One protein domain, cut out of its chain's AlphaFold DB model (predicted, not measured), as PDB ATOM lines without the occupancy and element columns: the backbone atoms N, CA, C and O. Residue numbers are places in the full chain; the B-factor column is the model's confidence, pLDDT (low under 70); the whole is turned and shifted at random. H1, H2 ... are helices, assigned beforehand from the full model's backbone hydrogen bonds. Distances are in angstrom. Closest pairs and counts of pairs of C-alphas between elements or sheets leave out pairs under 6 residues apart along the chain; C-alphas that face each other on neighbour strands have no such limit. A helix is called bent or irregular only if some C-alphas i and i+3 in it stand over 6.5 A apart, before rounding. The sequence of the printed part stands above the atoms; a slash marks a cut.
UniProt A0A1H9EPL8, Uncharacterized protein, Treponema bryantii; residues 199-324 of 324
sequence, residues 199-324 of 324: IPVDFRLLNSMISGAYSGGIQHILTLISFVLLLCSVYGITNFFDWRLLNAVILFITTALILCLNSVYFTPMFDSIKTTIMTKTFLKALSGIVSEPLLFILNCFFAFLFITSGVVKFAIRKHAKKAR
ATOM      1  N   ILE A 199       8.758  12.004 -28.839       53.03
ATOM      2  CA  ILE A 199       7.349  11.657 -28.866       53.03
ATOM      3  C   ILE A 199       6.669  12.971 -29.261       53.03
ATOM      4  O   ILE A 199       6.842  13.965 -28.554       53.03
ATOM      5  N   PRO A 200       5.947  13.025 -30.393       63.12
ATOM      6  CA  PRO A 200       5.440  14.290 -30.920       63.12
ATOM      7  C   PRO A 200       4.460  14.971 -29.952       63.12
ATOM      8  O   PRO A 200       4.170  16.153 -30.089       63.12
ATOM      9  N   VAL A 201       3.961  14.233 -28.957       72.50
ATOM     10  CA  VAL A 201       3.105  14.733 -27.884       72.50
ATOM     11  C   VAL A 201       3.842  14.653 -26.551       72.50
ATOM     12  O   VAL A 201       4.042  13.565 -26.007       72.50
ATOM     13  N   ASP A 202       4.171  15.811 -25.980       79.31
ATOM     14  CA  ASP A 202       4.687  15.890 -24.614       79.31
ATOM     15  C   ASP A 202       3.520  15.945 -23.611       79.31
ATOM     16  O   ASP A 202       2.978  17.004 -23.275       79.31
ATOM     17  N   PHE A 203       3.120  14.768 -23.121       81.62
ATOM     18  CA  PHE A 203       2.055  14.636 -22.121       81.62
ATOM     19  C   PHE A 203       2.406  15.272 -20.776       81.62
ATOM     20  O   PHE A 203       1.497  15.634 -20.028       81.62
ATOM     21  N   ARG A 204       3.694  15.428 -20.443       82.19
ATOM     22  CA  ARG A 204       4.106  16.065 -19.190       82.19
ATOM     23  C   ARG A 204       3.838  17.562 -19.257       82.19
ATOM     24  O   ARG A 204       3.231  18.091 -18.323       82.19
ATOM     25  N   LEU A 205       4.224  18.207 -20.359       83.50
ATOM     26  CA  LEU A 205       3.915  19.617 -20.612       83.50
ATOM     27  C   LEU A 205       2.403  19.849 -20.650       83.50
ATOM     28  O   LEU A 205       1.898  20.736 -19.956       83.50
ATOM     29  N   LEU A 206       1.666  18.994 -21.365       87.19
ATOM     30  CA  LEU A 206       0.207  19.082 -21.435       87.19
ATOM     31  C   LEU A 206      -0.436  18.939 -20.044       87.19
ATOM     32  O   LEU A 206      -1.317  19.715 -19.677       87.19
ATOM     33  N   ASN A 207       0.038  17.989 -19.233       88.75
ATOM     34  CA  ASN A 207      -0.445  17.796 -17.869       88.75
ATOM     35  C   ASN A 207      -0.160  19.012 -16.980       88.75
ATOM     36  O   ASN A 207      -1.032  19.419 -16.214       88.75
ATOM     37  N   SER A 208       1.034  19.609 -17.074       87.06
ATOM     38  CA  SER A 208       1.353  20.827 -16.318       87.06
ATOM     39  C   SER A 208       0.504  22.023 -16.743       87.06
ATOM     40  O   SER A 208       0.018  22.743 -15.878       87.06
ATOM     41  N   MET A 209       0.257  22.193 -18.044       88.06
ATOM     42  CA  MET A 209      -0.583  23.268 -18.574       88.06
ATOM     43  C   MET A 209      -2.028  23.134 -18.080       88.06
ATOM     44  O   MET A 209      -2.597  24.084 -17.547       88.06
ATOM     45  N   ILE A 210      -2.608  21.938 -18.203       91.19
ATOM     46  CA  ILE A 210      -3.991  21.678 -17.789       91.19
ATOM     47  C   ILE A 210      -4.128  21.818 -16.267       91.19
ATOM     48  O   ILE A 210      -5.046  22.482 -15.797       91.19
ATOM     49  N   SER A 211      -3.206  21.246 -15.487       90.44
ATOM     50  CA  SER A 211      -3.205  21.375 -14.023       90.44
ATOM     51  C   SER A 211      -3.025  22.832 -13.569       90.44
ATOM     52  O   SER A 211      -3.754  23.299 -12.690       90.44
ATOM     53  N   GLY A 212      -2.126  23.575 -14.221       87.12
ATOM     54  CA  GLY A 212      -1.935  25.008 -14.006       87.12
ATOM     55  C   GLY A 212      -3.195  25.816 -14.315       87.12
ATOM     56  O   GLY A 212      -3.537  26.734 -13.577       87.12
ATOM     57  N   ALA A 213      -3.965  25.432 -15.335       90.88
ATOM     58  CA  ALA A 213      -5.185  26.146 -15.686       90.88
ATOM     59  C   ALA A 213      -6.286  26.070 -14.618       90.88
ATOM     60  O   ALA A 213      -6.986  27.058 -14.403       90.88
ATOM     61  N   TYR A 214      -6.408  24.951 -13.896       90.06
ATOM     62  CA  TYR A 214      -7.354  24.845 -12.775       90.06
ATOM     63  C   TYR A 214      -6.925  25.637 -11.531       90.06
ATOM     64  O   TYR A 214      -7.757  25.866 -10.656       90.06
ATOM     65  N   SER A 215      -5.655  26.049 -11.437       86.94
ATOM     66  CA  SER A 215      -5.106  26.793 -10.292       86.94
ATOM     67  C   SER A 215      -4.808  28.272 -10.582       86.94
ATOM     68  O   SER A 215      -4.775  29.065  -9.647       86.94
ATOM     69  N   GLY A 216      -4.639  28.670 -11.849       79.88
ATOM     70  CA  GLY A 216      -4.199  30.014 -12.250       79.88
ATOM     71  C   GLY A 216      -5.294  31.080 -12.415       79.88
ATOM     72  O   GLY A 216      -4.974  32.254 -12.562       79.88
ATOM     73  N   GLY A 217      -6.581  30.712 -12.403       87.62
ATOM     74  CA  GLY A 217      -7.711  31.654 -12.507       87.62
ATOM     75  C   GLY A 217      -8.437  31.656 -13.860       87.62
ATOM     76  O   GLY A 217      -8.162  30.847 -14.747       87.62
ATOM     77  N   ILE A 218      -9.407  32.567 -14.025       89.25
ATOM     78  CA  ILE A 218     -10.383  32.547 -15.137       89.25
ATOM     79  C   ILE A 218      -9.714  32.617 -16.519       89.25
ATOM     80  O   ILE A 218     -10.124  31.900 -17.430       89.25
ATOM     81  N   GLN A 219      -8.663  33.425 -16.677       90.62
ATOM     82  CA  GLN A 219      -7.961  33.583 -17.958       90.62
ATOM     83  C   GLN A 219      -7.328  32.269 -18.449       90.62
ATOM     84  O   GLN A 219      -7.359  31.959 -19.644       90.62
ATOM     85  N   HIS A 220      -6.782  31.467 -17.530       90.88
ATOM     86  CA  HIS A 220      -6.233  30.155 -17.862       90.88
ATOM     87  C   HIS A 220      -7.340  29.123 -18.103       90.88
ATOM     88  O   HIS A 220      -7.220  28.298 -19.010       90.88
ATOM     89  N   ILE A 221      -8.447  29.203 -17.357       92.44
ATOM     90  CA  ILE A 221      -9.626  28.352 -17.574       92.44
ATOM     91  C   ILE A 221     -10.217  28.584 -18.970       92.44
ATOM     92  O   ILE A 221     -10.548  27.620 -19.650       92.44
ATOM     93  N   LEU A 222     -10.313  29.830 -19.441       92.62
ATOM     94  CA  LEU A 222     -10.800  30.128 -20.793       92.62
ATOM     95  C   LEU A 222      -9.894  29.532 -21.879       92.62
ATOM     96  O   LEU A 222     -10.385  28.947 -22.847       92.62
ATOM     97  N   THR A 223      -8.576  29.606 -21.688       92.44
ATOM     98  CA  THR A 223      -7.606  28.947 -22.573       92.44
ATOM     99  C   THR A 223      -7.813  27.431 -22.574       92.44
ATOM    100  O   THR A 223      -7.898  26.824 -23.643       92.44
ATOM    101  N   LEU A 224      -7.992  26.817 -21.401       94.25
ATOM    102  CA  LEU A 224      -8.303  25.392 -21.284       94.25
ATOM    103  C   LEU A 224      -9.621  25.035 -21.985       94.25
ATOM    104  O   LEU A 224      -9.670  24.056 -22.724       94.25
ATOM    105  N   ILE A 225     -10.675  25.835 -21.816       94.62
ATOM    106  CA  ILE A 225     -11.970  25.614 -22.472       94.62
ATOM    107  C   ILE A 225     -11.813  25.608 -23.996       94.62
ATOM    108  O   ILE A 225     -12.429  24.769 -24.649       94.62
ATOM    109  N   SER A 226     -10.966  26.471 -24.571       95.44
ATOM    110  CA  SER A 226     -10.705  26.451 -26.021       95.44
ATOM    111  C   SER A 226     -10.089  25.128 -26.485       95.44
ATOM    112  O   SER A 226     -10.517  24.564 -27.493       95.44
ATOM    113  N   PHE A 227      -9.144  24.585 -25.715       94.62
ATOM    114  CA  PHE A 227      -8.515  23.298 -25.995       94.62
ATOM    115  C   PHE A 227      -9.516  22.142 -25.869       94.62
ATOM    116  O   PHE A 227      -9.616  21.296 -26.759       94.62
ATOM    117  N   VAL A 228     -10.315  22.139 -24.799       94.69
ATOM    118  CA  VAL A 228     -11.373  21.144 -24.585       94.69
ATOM    119  C   VAL A 228     -12.403  21.199 -25.709       94.69
ATOM    120  O   VAL A 228     -12.794  20.157 -26.234       94.69
ATOM    121  N   LEU A 229     -12.816  22.398 -26.119       95.25
ATOM    122  CA  LEU A 229     -13.742  22.604 -27.227       95.25
ATOM    123  C   LEU A 229     -13.177  22.028 -28.529       95.25
ATOM    124  O   LEU A 229     -13.892  21.308 -29.230       95.25
ATOM    125  N   LEU A 230     -11.899  22.280 -28.826       95.88
ATOM    126  CA  LEU A 230     -11.219  21.717 -29.989       95.88
ATOM    127  C   LEU A 230     -11.201  20.185 -29.946       95.88
ATOM    128  O   LEU A 230     -11.642  19.549 -30.904       95.88
ATOM    129  N   LEU A 231     -10.790  19.571 -28.833       93.62
ATOM    130  CA  LEU A 231     -10.821  18.111 -28.691       93.62
ATOM    131  C   LEU A 231     -12.235  17.539 -28.855       93.62
ATOM    132  O   LEU A 231     -12.424  16.528 -29.529       93.62
ATOM    133  N   CYS A 232     -13.247  18.199 -28.290       93.56
ATOM    134  CA  CYS A 232     -14.633  17.755 -28.400       93.56
ATOM    135  C   CYS A 232     -15.170  17.887 -29.833       93.56
ATOM    136  O   CYS A 232     -15.935  17.030 -30.285       93.56
ATOM    137  N   SER A 233     -14.757  18.934 -30.553       93.75
ATOM    138  CA  SER A 233     -15.210  19.252 -31.912       93.75
ATOM    139  C   SER A 233     -14.789  18.223 -32.963       93.75
ATOM    140  O   SER A 233     -15.450  18.106 -33.994       93.75
ATOM    141  N   VAL A 234     -13.781  17.396 -32.666       92.75
ATOM    142  CA  VAL A 234     -13.377  16.229 -33.470       92.75
ATOM    143  C   VAL A 234     -14.557  15.265 -33.715       92.75
ATOM    144  O   VAL A 234     -14.612  14.554 -34.719       92.75
ATOM    145  N   TYR A 235     -15.594  15.309 -32.877       90.25
ATOM    146  CA  TYR A 235     -16.872  14.638 -33.132       90.25
ATOM    147  C   TYR A 235     -17.523  15.014 -34.481       90.25
ATOM    148  O   TYR A 235     -18.268  14.219 -35.063       90.25
ATOM    149  N   GLY A 236     -17.268  16.221 -34.993       87.06
ATOM    150  CA  GLY A 236     -17.769  16.714 -36.276       87.06
ATOM    151  C   GLY A 236     -17.199  15.963 -37.481       87.06
ATOM    152  O   GLY A 236     -17.918  15.737 -38.456       87.06
ATOM    153  N   ILE A 237     -15.959  15.469 -37.384       88.00
ATOM    154  CA  ILE A 237     -15.264  14.790 -38.488       88.00
ATOM    155  C   ILE A 237     -15.504  13.272 -38.533       88.00
ATOM    156  O   ILE A 237     -15.103  12.614 -39.490       88.00
ATOM    157  N   THR A 238     -16.244  12.690 -37.577       86.56
ATOM    158  CA  THR A 238     -16.487  11.227 -37.507       86.56
ATOM    159  C   THR A 238     -17.221  10.650 -38.721       86.56
ATOM    160  O   THR A 238     -17.356   9.441 -38.864       86.56
ATOM    161  N   ASN A 239     -17.799  11.499 -39.563       82.31
ATOM    162  CA  ASN A 239     -18.566  11.086 -40.726       82.31
ATOM    163  C   ASN A 239     -18.027  11.694 -42.017       82.31
ATOM    164  O   ASN A 239     -18.789  11.736 -42.971       82.31
ATOM    165  N   PHE A 240     -16.790  12.194 -42.066       82.69
ATOM    166  CA  PHE A 240     -16.278  13.010 -43.173       82.69
ATOM    167  C   PHE A 240     -16.180  12.270 -44.516       82.69
ATOM    168  O   PHE A 240     -16.570  12.812 -45.547       82.69
ATOM    169  N   PHE A 241     -15.823  10.993 -44.493       85.44
ATOM    170  CA  PHE A 241     -15.796  10.082 -45.637       85.44
ATOM    171  C   PHE A 241     -16.921   9.046 -45.548       85.44
ATOM    172  O   PHE A 241     -17.538   8.861 -44.494       85.44
ATOM    173  N   ASP A 242     -17.204   8.351 -46.646       83.75
ATOM    174  CA  ASP A 242     -18.134   7.215 -46.620       83.75
ATOM    175  C   ASP A 242     -17.456   5.938 -46.112       83.75
ATOM    176  O   ASP A 242     -18.100   5.084 -45.494       83.75
ATOM    177  N   TRP A 243     -16.130   5.848 -46.258       88.81
ATOM    178  CA  TRP A 243     -15.360   4.732 -45.731       88.81
ATOM    179  C   TRP A 243     -15.065   4.899 -44.237       88.81
ATOM    180  O   TRP A 243     -14.440   5.864 -43.794       88.81
ATOM    181  N   ARG A 244     -15.513   3.926 -43.436       89.00
ATOM    182  CA  ARG A 244     -15.383   3.956 -41.970       89.00
ATOM    183  C   ARG A 244     -13.932   3.920 -41.498       89.00
ATOM    184  O   ARG A 244     -13.622   4.572 -40.506       89.00
ATOM    185  N   LEU A 245     -13.065   3.183 -42.197       90.62
ATOM    186  CA  LEU A 245     -11.647   3.102 -41.848       90.62
ATOM    187  C   LEU A 245     -10.978   4.471 -41.992       90.62
ATOM    188  O   LEU A 245     -10.330   4.931 -41.060       90.62
ATOM    189  N   LEU A 246     -11.222   5.162 -43.108       92.38
ATOM    190  CA  LEU A 246     -10.665   6.491 -43.354       92.38
ATOM    191  C   LEU A 246     -11.144   7.517 -42.316       92.38
ATOM    192  O   LEU A 246     -10.347   8.315 -41.832       92.38
ATOM    193  N   ASN A 247     -12.413   7.437 -41.896       91.38
ATOM    194  CA  ASN A 247     -12.932   8.249 -40.789       91.38
ATOM    195  C   ASN A 247     -12.230   7.961 -39.455       91.38
ATOM    196  O   ASN A 247     -12.039   8.876 -38.663       91.38
ATOM    197  N   ALA A 248     -11.870   6.708 -39.178       91.75
ATOM    198  CA  ALA A 248     -11.138   6.363 -37.964       91.75
ATOM    199  C   ALA A 248      -9.692   6.876 -38.023       91.75
ATOM    200  O   ALA A 248      -9.209   7.455 -37.057       91.75
ATOM    201  N   VAL A 249      -9.024   6.725 -39.168       93.06
ATOM    202  CA  VAL A 249      -7.653   7.210 -39.371       93.06
ATOM    203  C   VAL A 249      -7.585   8.731 -39.226       93.06
ATOM    204  O   VAL A 249      -6.795   9.226 -38.424       93.06
ATOM    205  N   ILE A 250      -8.457   9.483 -39.913       93.12
ATOM    206  CA  ILE A 250      -8.470  10.951 -39.798       93.12
ATOM    207  C   ILE A 250      -8.803  11.405 -38.375       93.12
ATOM    208  O   ILE A 250      -8.228  12.384 -37.912       93.12
ATOM    209  N   LEU A 251      -9.673  10.684 -37.659       94.06
ATOM    210  CA  LEU A 251     -10.005  10.974 -36.265       94.06
ATOM    211  C   LEU A 251      -8.752  10.945 -35.383       94.06
ATOM    212  O   LEU A 251      -8.451  11.938 -34.726       94.06
ATOM    213  N   PHE A 252      -8.006   9.837 -35.402       92.88
ATOM    214  CA  PHE A 252      -6.821   9.679 -34.559       92.88
ATOM    215  C   PHE A 252      -5.664  10.582 -34.992       92.88
ATOM    216  O   PHE A 252      -5.020  11.169 -34.124       92.88
ATOM    217  N   ILE A 253      -5.437  10.765 -36.300       92.94
ATOM    218  CA  ILE A 253      -4.420  11.703 -36.805       92.94
ATOM    219  C   ILE A 253      -4.753  13.132 -36.373       92.94
ATOM    220  O   ILE A 253      -3.892  13.831 -35.850       92.94
ATOM    221  N   THR A 254      -6.007  13.562 -36.530       94.06
ATOM    222  CA  THR A 254      -6.428  14.913 -36.130       94.06
ATOM    223  C   THR A 254      -6.281  15.101 -34.625       94.06
ATOM    224  O   THR A 254      -5.763  16.124 -34.191       94.06
ATOM    225  N   THR A 255      -6.667  14.114 -33.810       93.75
ATOM    226  CA  THR A 255      -6.441  14.188 -32.362       93.75
ATOM    227  C   THR A 255      -4.956  14.268 -32.018       93.75
ATOM    228  O   THR A 255      -4.579  15.110 -31.210       93.75
ATOM    229  N   ALA A 256      -4.102  13.457 -32.644       91.69
ATOM    230  CA  ALA A 256      -2.659  13.510 -32.421       91.69
ATOM    231  C   ALA A 256      -2.068  14.878 -32.804       91.69
ATOM    232  O   ALA A 256      -1.275  15.426 -32.043       91.69
ATOM    233  N   LEU A 257      -2.503  15.466 -33.924       92.44
ATOM    234  CA  LEU A 257      -2.098  16.811 -34.344       92.44
ATOM    235  C   LEU A 257      -2.548  17.884 -33.349       92.44
ATOM    236  O   LEU A 257      -1.755  18.753 -33.005       92.44
ATOM    237  N   ILE A 258      -3.785  17.811 -32.843       94.06
ATOM    238  CA  ILE A 258      -4.283  18.737 -31.815       94.06
ATOM    239  C   ILE A 258      -3.404  18.669 -30.563       94.06
ATOM    240  O   ILE A 258      -3.001  19.711 -30.046       94.06
ATOM    241  N   LEU A 259      -3.105  17.455 -30.088       92.94
ATOM    242  CA  LEU A 259      -2.274  17.247 -28.904       92.94
ATOM    243  C   LEU A 259      -0.842  17.736 -29.128       92.94
ATOM    244  O   LEU A 259      -0.328  18.461 -28.285       92.94
ATOM    245  N   CYS A 260      -0.244  17.405 -30.274       89.75
ATOM    246  CA  CYS A 260       1.102  17.825 -30.659       89.75
ATOM    247  C   CYS A 260       1.211  19.352 -30.737       89.75
ATOM    248  O   CYS A 260       2.058  19.939 -30.074       89.75
ATOM    249  N   LEU A 261       0.310  20.021 -31.464       89.69
ATOM    250  CA  LEU A 261       0.316  21.481 -31.591       89.69
ATOM    251  C   LEU A 261       0.150  22.172 -30.233       89.69
ATOM    252  O   LEU A 261       0.877  23.118 -29.935       89.69
ATOM    253  N   ASN A 262      -0.767  21.680 -29.393       91.62
ATOM    254  CA  ASN A 262      -0.974  22.250 -28.064       91.62
ATOM    255  C   ASN A 262       0.203  21.961 -27.121       91.62
ATOM    256  O   ASN A 262       0.526  22.828 -26.320       91.62
ATOM    257  N   SER A 263       0.887  20.812 -27.216       88.31
ATOM    258  CA  SER A 263       2.087  20.547 -26.409       88.31
ATOM    259  C   SER A 263       3.302  21.343 -26.887       88.31
ATOM    260  O   SER A 263       4.004  21.944 -26.078       88.31
ATOM    261  N   VAL A 264       3.524  21.398 -28.204       86.12
ATOM    262  CA  VAL A 264       4.654  22.097 -28.829       86.12
ATOM    263  C   VAL A 264       4.570  23.600 -28.579       86.12
ATOM    264  O   VAL A 264       5.601  24.233 -28.357       86.12
ATOM    265  N   TYR A 265       3.364  24.171 -28.515       86.88
ATOM    266  CA  TYR A 265       3.182  25.579 -28.168       86.88
ATOM    267  C   TYR A 265       3.850  25.952 -26.834       86.88
ATOM    268  O   TYR A 265       4.373  27.053 -26.714       86.88
ATOM    269  N   PHE A 266       3.905  25.058 -25.842       83.31
ATOM    270  CA  PHE A 266       4.551  25.328 -24.546       83.31
ATOM    271  C   PHE A 266       6.042  24.985 -24.496       83.31
ATOM    272  O   PHE A 266       6.652  25.076 -23.433       83.31
ATOM    273  N   THR A 267       6.647  24.607 -25.621       82.19
ATOM    274  CA  THR A 267       8.093  24.379 -25.672       82.19
ATOM    275  C   THR A 267       8.864  25.705 -25.733       82.19
ATOM    276  O   THR A 267       8.382  26.657 -26.357       82.19
ATOM    277  N   PRO A 268      10.090  25.772 -25.171       79.25
ATOM    278  CA  PRO A 268      10.904  26.994 -25.168       79.25
ATOM    279  C   PRO A 268      11.185  27.565 -26.566       79.25
ATOM    280  O   PRO A 268      11.339  28.771 -26.742       79.25
ATOM    281  N   MET A 269      11.211  26.702 -27.588       78.25
ATOM    282  CA  MET A 269      11.421  27.096 -28.984       78.25
ATOM    283  C   MET A 269      10.364  28.095 -29.483       78.25
ATOM    284  O   MET A 269      10.662  28.949 -30.316       78.25
ATOM    285  N   PHE A 270       9.136  28.020 -28.959       79.50
ATOM    286  CA  PHE A 270       8.044  28.901 -29.363       79.50
ATOM    287  C   PHE A 270       8.013  30.236 -28.611       79.50
ATOM    288  O   PHE A 270       7.302  31.142 -29.046       79.50
ATOM    289  N   ASP A 271       8.784  30.415 -27.538       81.38
ATOM    290  CA  ASP A 271       8.685  31.617 -26.701       81.38
ATOM    291  C   ASP A 271       9.103  32.889 -27.447       81.38
ATOM    292  O   ASP A 271       8.422  33.909 -27.354       81.38
ATOM    293  N   SER A 272      10.139  32.809 -28.289       78.88
ATOM    294  CA  SER A 272      10.564  33.934 -29.144       78.88
ATOM    295  C   SER A 272       9.496  34.330 -30.175       78.88
ATOM    296  O   SER A 272       9.321  35.504 -30.507       78.88
ATOM    297  N   ILE A 273       8.741  33.349 -30.676       81.81
ATOM    298  CA  ILE A 273       7.648  33.578 -31.626       81.81
ATOM    299  C   ILE A 273       6.457  34.212 -30.899       81.81
ATOM    300  O   ILE A 273       5.880  35.185 -31.390       81.81
ATOM    301  N   LYS A 274       6.112  33.710 -29.705       82.81
ATOM    302  CA  LYS A 274       5.029  34.257 -28.878       82.81
ATOM    303  C   LYS A 274       5.276  35.717 -28.538       82.81
ATOM    304  O   LYS A 274       4.396  36.536 -28.779       82.81
ATOM    305  N   THR A 275       6.454  36.055 -28.015       82.06
ATOM    306  CA  THR A 275       6.772  37.432 -27.603       82.06
ATOM    307  C   THR A 275       6.654  38.401 -28.772       82.06
ATOM    308  O   THR A 275       5.997  39.432 -28.642       82.06
ATOM    309  N   THR A 276       7.177  38.026 -29.943       82.38
ATOM    310  CA  THR A 276       7.079  38.823 -31.173       82.38
ATOM    311  C   THR A 276       5.625  39.039 -31.589       82.38
ATOM    312  O   THR A 276       5.219  40.160 -31.885       82.38
ATOM    313  N   ILE A 277       4.805  37.989 -31.582       80.56
ATOM    314  CA  ILE A 277       3.404  38.076 -32.009       80.56
ATOM    315  C   ILE A 277       2.541  38.850 -30.993       80.56
ATOM    316  O   ILE A 277       1.655  39.611 -31.389       80.56
ATOM    317  N   MET A 278       2.833  38.722 -29.697       78.94
ATOM    318  CA  MET A 278       2.125  39.404 -28.605       78.94
ATOM    319  C   MET A 278       2.348  40.925 -28.581       78.94
ATOM    320  O   MET A 278       1.603  41.638 -27.912       78.94
ATOM    321  N   THR A 279       3.305  41.452 -29.356       80.25
ATOM    322  CA  THR A 279       3.468  42.907 -29.553       80.25
ATOM    323  C   THR A 279       2.306  43.551 -30.319       80.25
ATOM    324  O   THR A 279       2.112  44.763 -30.235       80.25
ATOM    325  N   LYS A 280       1.488  42.764 -31.036       83.25
ATOM    326  CA  LYS A 280       0.336  43.276 -31.792       83.25
ATOM    327  C   LYS A 280      -0.791  43.731 -30.859       83.25
ATOM    328  O   LYS A 280      -1.243  42.973 -30.003       83.25
ATOM    329  N   THR A 281      -1.332  44.928 -31.106       80.50
ATOM    330  CA  THR A 281      -2.354  45.593 -30.270       80.50
ATOM    331  C   THR A 281      -3.568  44.712 -29.961       80.50
ATOM    332  O   THR A 281      -4.020  44.665 -28.821       80.50
ATOM    333  N   PHE A 282      -4.063  43.965 -30.952       85.62
ATOM    334  CA  PHE A 282      -5.203  43.058 -30.780       85.62
ATOM    335  C   PHE A 282      -4.907  41.903 -29.809       85.62
ATOM    336  O   PHE A 282      -5.704  41.626 -28.915       85.62
ATOM    337  N   LEU A 283      -3.752  41.245 -29.947       85.31
ATOM    338  CA  LEU A 283      -3.384  40.108 -29.095       85.31
ATOM    339  C   LEU A 283      -3.020  40.556 -27.682       85.31
ATOM    340  O   LEU A 283      -3.360  39.876 -26.718       85.31
ATOM    341  N   LYS A 284      -2.428  41.746 -27.553       82.69
ATOM    342  CA  LYS A 284      -2.201  42.389 -26.261       82.69
ATOM    343  C   LYS A 284      -3.518  42.700 -25.547       82.69
ATOM    344  O   LYS A 284      -3.642  42.395 -24.368       82.69
ATOM    345  N   ALA A 285      -4.529  43.220 -26.243       84.69
ATOM    346  CA  ALA A 285      -5.854  43.414 -25.647       84.69
ATOM    347  C   ALA A 285      -6.481  42.076 -25.215       84.69
ATOM    348  O   ALA A 285      -6.995  41.953 -24.104       84.69
ATOM    349  N   LEU A 286      -6.371  41.048 -26.060       86.56
ATOM    350  CA  LEU A 286      -6.906  39.718 -25.778       86.56
ATOM    351  C   LEU A 286      -6.188  39.017 -24.608       86.56
ATOM    352  O   LEU A 286      -6.832  38.264 -23.879       86.56
ATOM    353  N   SER A 287      -4.906  39.318 -24.353       84.94
ATOM    354  CA  SER A 287      -4.179  38.810 -23.172       84.94
ATOM    355  C   SER A 287      -4.752  39.280 -21.831       84.94
ATOM    356  O   SER A 287      -4.533  38.637 -20.810       84.94
ATOM    357  N   GLY A 288      -5.554  40.352 -21.820       83.50
ATOM    358  CA  GLY A 288      -6.312  40.757 -20.633       83.50
ATOM    359  C   GLY A 288      -7.481  39.820 -20.300       83.50
ATOM    360  O   GLY A 288      -7.998  39.852 -19.185       83.50
ATOM    361  N   ILE A 289      -7.903  38.974 -21.246       87.06
ATOM    362  CA  ILE A 289      -9.077  38.095 -21.128       87.06
ATOM    363  C   ILE A 289      -8.661  36.622 -21.055       87.06
ATOM    364  O   ILE A 289      -9.251  35.852 -20.301       87.06
ATOM    365  N   VAL A 290      -7.648  36.218 -21.822       90.50
ATOM    366  CA  VAL A 290      -7.146  34.839 -21.875       90.50
ATOM    367  C   VAL A 290      -5.638  34.814 -21.682       90.50
ATOM    368  O   VAL A 290      -4.937  35.695 -22.169       90.50
ATOM    369  N   SER A 291      -5.132  33.784 -21.005       87.75
ATOM    370  CA  SER A 291      -3.697  33.686 -20.714       87.75
ATOM    371  C   SER A 291      -2.856  33.496 -21.981       87.75
ATOM    372  O   SER A 291      -1.760  34.032 -22.071       87.75
ATOM    373  N   GLU A 292      -3.376  32.758 -22.971       90.00
ATOM    374  CA  GLU A 292      -2.680  32.464 -24.233       90.00
ATOM    375  C   GLU A 292      -3.558  32.816 -25.452       90.00
ATOM    376  O   GLU A 292      -4.209  31.941 -26.033       90.00
ATOM    377  N   PRO A 293      -3.593  34.096 -25.870       89.38
ATOM    378  CA  PRO A 293      -4.442  34.602 -26.953       89.38
ATOM    379  C   PRO A 293      -4.294  33.872 -28.287       89.38
ATOM    380  O   PRO A 293      -5.292  33.554 -28.934       89.38
ATOM    381  N   LEU A 294      -3.056  33.599 -28.713       90.12
ATOM    382  CA  LEU A 294      -2.798  32.962 -30.004       90.12
ATOM    383  C   LEU A 294      -3.303  31.517 -30.020       90.12
ATOM    384  O   LEU A 294      -4.005  31.117 -30.950       90.12
ATOM    385  N   LEU A 295      -2.984  30.758 -28.970       91.38
ATOM    386  CA  LEU A 295      -3.442  29.381 -28.826       91.38
ATOM    387  C   LEU A 295      -4.971  29.315 -28.736       91.38
ATOM    388  O   LEU A 295      -5.588  28.476 -29.390       91.38
ATOM    389  N   PHE A 296      -5.585  30.239 -27.992       93.00
ATOM    390  CA  PHE A 296      -7.035  30.356 -27.882       93.00
ATOM    391  C   PHE A 296      -7.703  30.564 -29.250       93.00
ATOM    392  O   PHE A 296      -8.623  29.826 -29.602       93.00
ATOM    393  N   ILE A 297      -7.214  31.517 -30.055       92.62
ATOM    394  CA  ILE A 297      -7.760  31.796 -31.394       92.62
ATOM    395  C   ILE A 297      -7.625  30.578 -32.305       92.62
ATOM    396  O   ILE A 297      -8.601  30.199 -32.954       92.62
ATOM    397  N   LEU A 298      -6.443  29.954 -32.351       93.44
ATOM    398  CA  LEU A 298      -6.212  28.768 -33.179       93.44
ATOM    399  C   LEU A 298      -7.150  27.628 -32.782       93.44
ATOM    400  O   LEU A 298      -7.795  27.028 -33.644       93.44
ATOM    401  N   ASN A 299      -7.281  27.370 -31.480       96.25
ATOM    402  CA  ASN A 299      -8.156  26.321 -30.979       96.25
ATOM    403  C   ASN A 299      -9.624  26.590 -31.331       96.25
ATOM    404  O   ASN A 299     -10.302  25.703 -31.851       96.25
ATOM    405  N   CYS A 300     -10.110  27.815 -31.119       95.69
ATOM    406  CA  CYS A 300     -11.470  28.206 -31.483       95.69
ATOM    407  C   CYS A 300     -11.721  28.134 -32.995       95.69
ATOM    408  O   CYS A 300     -12.782  27.667 -33.412       95.69
ATOM    409  N   PHE A 301     -10.754  28.551 -33.816       95.81
ATOM    410  CA  PHE A 301     -10.852  28.505 -35.273       95.81
ATOM    411  C   PHE A 301     -11.022  27.069 -35.781       95.81
ATOM    412  O   PHE A 301     -11.999  26.768 -36.469       95.81
ATOM    413  N   PHE A 302     -10.131  26.154 -35.385       96.00
ATOM    414  CA  PHE A 302     -10.239  24.750 -35.788       96.00
ATOM    415  C   PHE A 302     -11.481  24.073 -35.206       96.00
ATOM    416  O   PHE A 302     -12.139  23.299 -35.903       96.00
ATOM    417  N   ALA A 303     -11.863  24.410 -33.971       96.00
ATOM    418  CA  ALA A 303     -13.084  23.881 -33.379       96.00
ATOM    419  C   ALA A 303     -14.323  24.279 -34.189       96.00
ATOM    420  O   ALA A 303     -15.182  23.442 -34.479       96.00
ATOM    421  N   PHE A 304     -14.397  25.545 -34.604       95.44
ATOM    422  CA  PHE A 304     -15.481  26.045 -35.439       95.44
ATOM    423  C   PHE A 304     -15.502  25.364 -36.812       95.44
ATOM    424  O   PHE A 304     -16.569  24.950 -37.267       95.44
ATOM    425  N   LEU A 305     -14.342  25.158 -37.446       94.69
ATOM    426  CA  LEU A 305     -14.243  24.410 -38.705       94.69
ATOM    427  C   LEU A 305     -14.765  22.969 -38.571       94.69
ATOM    428  O   LEU A 305     -15.547  22.502 -39.402       94.69
ATOM    429  N   PHE A 306     -14.400  22.256 -37.505       94.38
ATOM    430  CA  PHE A 306     -14.871  20.884 -37.305       94.38
ATOM    431  C   PHE A 306     -16.368  20.820 -36.990       94.38
ATOM    432  O   PHE A 306     -17.076  19.986 -37.559       94.38
ATOM    433  N   ILE A 307     -16.885  21.732 -36.164       92.88
ATOM    434  CA  ILE A 307     -18.322  21.810 -35.869       92.88
ATOM    435  C   ILE A 307     -19.118  22.122 -37.141       92.88
ATOM    436  O   ILE A 307     -20.065  21.399 -37.462       92.88
ATOM    437  N   THR A 308     -18.728  23.157 -37.888       91.75
ATOM    438  CA  THR A 308     -19.420  23.563 -39.121       91.75
ATOM    439  C   THR A 308     -19.394  22.458 -40.169       91.75
ATOM    440  O   THR A 308     -20.450  22.125 -40.707       91.75
ATOM    441  N   SER A 309     -18.250  21.803 -40.388       90.19
ATOM    442  CA  SER A 309     -18.161  20.662 -41.311       90.19
ATOM    443  C   SER A 309     -19.121  19.524 -40.926       90.19
ATOM    444  O   SER A 309     -19.827  18.977 -41.781       90.19
ATOM    445  N   GLY A 310     -19.231  19.216 -39.628       87.69
ATOM    446  CA  GLY A 310     -20.148  18.205 -39.108       87.69
ATOM    447  C   GLY A 310     -21.623  18.579 -39.292       87.69
ATOM    448  O   GLY A 310     -22.432  17.732 -39.688       87.69
ATOM    449  N   VAL A 311     -21.976  19.845 -39.044       88.75
ATOM    450  CA  VAL A 311     -23.338  20.376 -39.217       88.75
ATOM    451  C   VAL A 311     -23.746  20.387 -40.691       88.75
ATOM    452  O   VAL A 311     -24.810  19.863 -41.026       88.75
ATOM    453  N   VAL A 312     -22.893  20.907 -41.580       88.94
ATOM    454  CA  VAL A 312     -23.135  20.940 -43.033       88.94
ATOM    455  C   VAL A 312     -23.360  19.526 -43.559       88.94
ATOM    456  O   VAL A 312     -24.362  19.256 -44.224       88.94
ATOM    457  N   LYS A 313     -22.500  18.573 -43.184       84.88
ATOM    458  CA  LYS A 313     -22.654  17.183 -43.625       84.88
ATOM    459  C   LYS A 313     -23.924  16.522 -43.087       84.88
ATOM    460  O   LYS A 313     -24.560  15.730 -43.791       84.88
ATOM    461  N   PHE A 314     -24.320  16.836 -41.854       84.25
ATOM    462  CA  PHE A 314     -25.586  16.367 -41.296       84.25
ATOM    463  C   PHE A 314     -26.790  16.916 -42.076       84.25
ATOM    464  O   PHE A 314     -27.697  16.147 -42.408       84.25
ATOM    465  N   ALA A 315     -26.780  18.210 -42.415       85.50
ATOM    466  CA  ALA A 315     -27.833  18.853 -43.198       85.50
ATOM    467  C   ALA A 315     -27.953  18.242 -44.604       85.50
ATOM    468  O   ALA A 315     -29.049  17.827 -44.988       85.50
ATOM    469  N   ILE A 316     -26.832  18.074 -45.318       86.12
ATOM    470  CA  ILE A 316     -26.790  17.459 -46.657       86.12
ATOM    471  C   ILE A 316     -27.376  16.041 -46.627       86.12
ATOM    472  O   ILE A 316     -28.253  15.708 -47.422       86.12
ATOM    473  N   ARG A 317     -26.959  15.201 -45.667       80.06
ATOM    474  CA  ARG A 317     -27.477  13.825 -45.544       80.06
ATOM    475  C   ARG A 317     -28.965  13.783 -45.202       80.06
ATOM    476  O   ARG A 317     -29.665  12.877 -45.649       80.06
ATOM    477  N   LYS A 318     -29.458  14.731 -44.400       80.38
ATOM    478  CA  LYS A 318     -30.886  14.828 -44.071       80.38
ATOM    479  C   LYS A 318     -31.707  15.255 -45.289       80.38
ATOM    480  O   LYS A 318     -32.784  14.707 -45.491       80.38
ATOM    481  N   HIS A 319     -31.189  16.177 -46.101       79.25
ATOM    482  CA  HIS A 319     -31.829  16.610 -47.342       79.25
ATOM    483  C   HIS A 319     -31.864  15.484 -48.384       79.25
ATOM    484  O   HIS A 319     -32.926  15.165 -48.906       79.25
ATOM    485  N   ALA A 320     -30.741  14.793 -48.605       75.81
ATOM    486  CA  ALA A 320     -30.657  13.664 -49.534       75.81
ATOM    487  C   ALA A 320     -31.607  12.504 -49.176       75.81
ATOM    488  O   ALA A 320     -32.085  11.805 -50.061       75.81
ATOM    489  N   LYS A 321     -31.905  12.307 -47.884       72.88
ATOM    490  CA  LYS A 321     -32.894  11.321 -47.415       72.88
ATOM    491  C   LYS A 321     -34.351  11.748 -47.579       72.88
ATOM    492  O   LYS A 321     -35.204  10.883 -47.507       72.88
ATOM    493  N   LYS A 322     -34.634  13.048 -47.687       68.56
ATOM    494  CA  LYS A 322     -35.990  13.560 -47.944       68.56
ATOM    495  C   LYS A 322     -36.320  13.609 -49.437       68.56
ATOM    496  O   LYS A 322     -37.488  13.643 -49.784       68.56
ATOM    497  N   ALA A 323     -35.294  13.674 -50.285       58.41
ATOM    498  CA  ALA A 323     -35.421  13.701 -51.742       58.41
ATOM    499  C   ALA A 323     -35.490  12.298 -52.384       58.41
ATOM    500  O   ALA A 323     -35.644  12.200 -53.595       58.41
ATOM    501  N   ARG A 324     -35.333  11.234 -51.588       50.69
ATOM    502  CA  ARG A 324     -35.553   9.829 -51.960       50.69
ATOM    503  C   ARG A 324     -36.783   9.321 -51.232       50.69
ATOM    504  O   ARG A 324     -37.469   8.464 -51.817       50.69
TER     505      ARG A 324
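AT A GLANCE: This is residues 199 to 324 of the 324 residues of an uncharacterized protein of Treponema bryantii (UniProt A0A1H9EPL8). The longest helix, H6, runs beside H2, and with H3 they make a loose, up-and-down bundle of three long helices, with the short helices H1, H4 and H5 gathered round one end. At the other end the last stretch of H6 sticks out. You will find 126 residues printed, with six named helices, H1 to H6 in chain order, and no named strand: all helix. The whole is loose, with a radius of gyration of the C-alphas of 17.3 A, and elongated, spanning 55 by 33 by 26 A.

HOW THE PARTS SIT: Start at H6, residues 293 to 322; it touches H2, residues 218 to 239, the same way at a shallow tilt of 30 degrees, closest at the C-alphas of Gly 236 and Gly 310, 4.0 A. H2, the hub, forms a helical hairpin with H3, residues 244 to 265, closest at C-alphas 238 and 247, 5.7 A. H1, residues 203 to 216, touches H2 with residues 210 to 214 alone, at a steep tilt of 49 degrees, closest at C-alphas 213 and 220, 4.7 A. H1 and H3 touch only at their ends, closest at C-alphas 206 and 263, 5.5 A. H5, residues 281 to 287, touches H6 about perpendicular, 85 degrees, closest at C-alphas 287 and 293, 5.7 A. H4, residues 268 to 278, and H6 are near each other. Every O i to N i+4 pair is within hydrogen-bond range in H3, H5 and H6; H1 has 9 of 10, H2 12 of 18, H4 5 of 7.

IN THESE COORDINATES: Find C-alpha 203, where H1 begins, at (2.055, 14.636, -22.121). H6 runs 43.3 A from C-alpha 293 at (-4.442, 34.602, -26.953) to C-alpha 322 at (-35.990, 13.560, -47.944). H2 spans 34.4 A and H3 31.7 A. H2 is irregular, with C-alphas 236 and 239 7.2 A apart; H4 only just, with C-alphas 269 and 272 6.9 A apart.

THE WHOLE: Look at residues 315 to 324, which stand free. The printed part has no cut, and its five links between helices are tight. pLDDT is under 70 at residues 199 to 200 and 322 to 324.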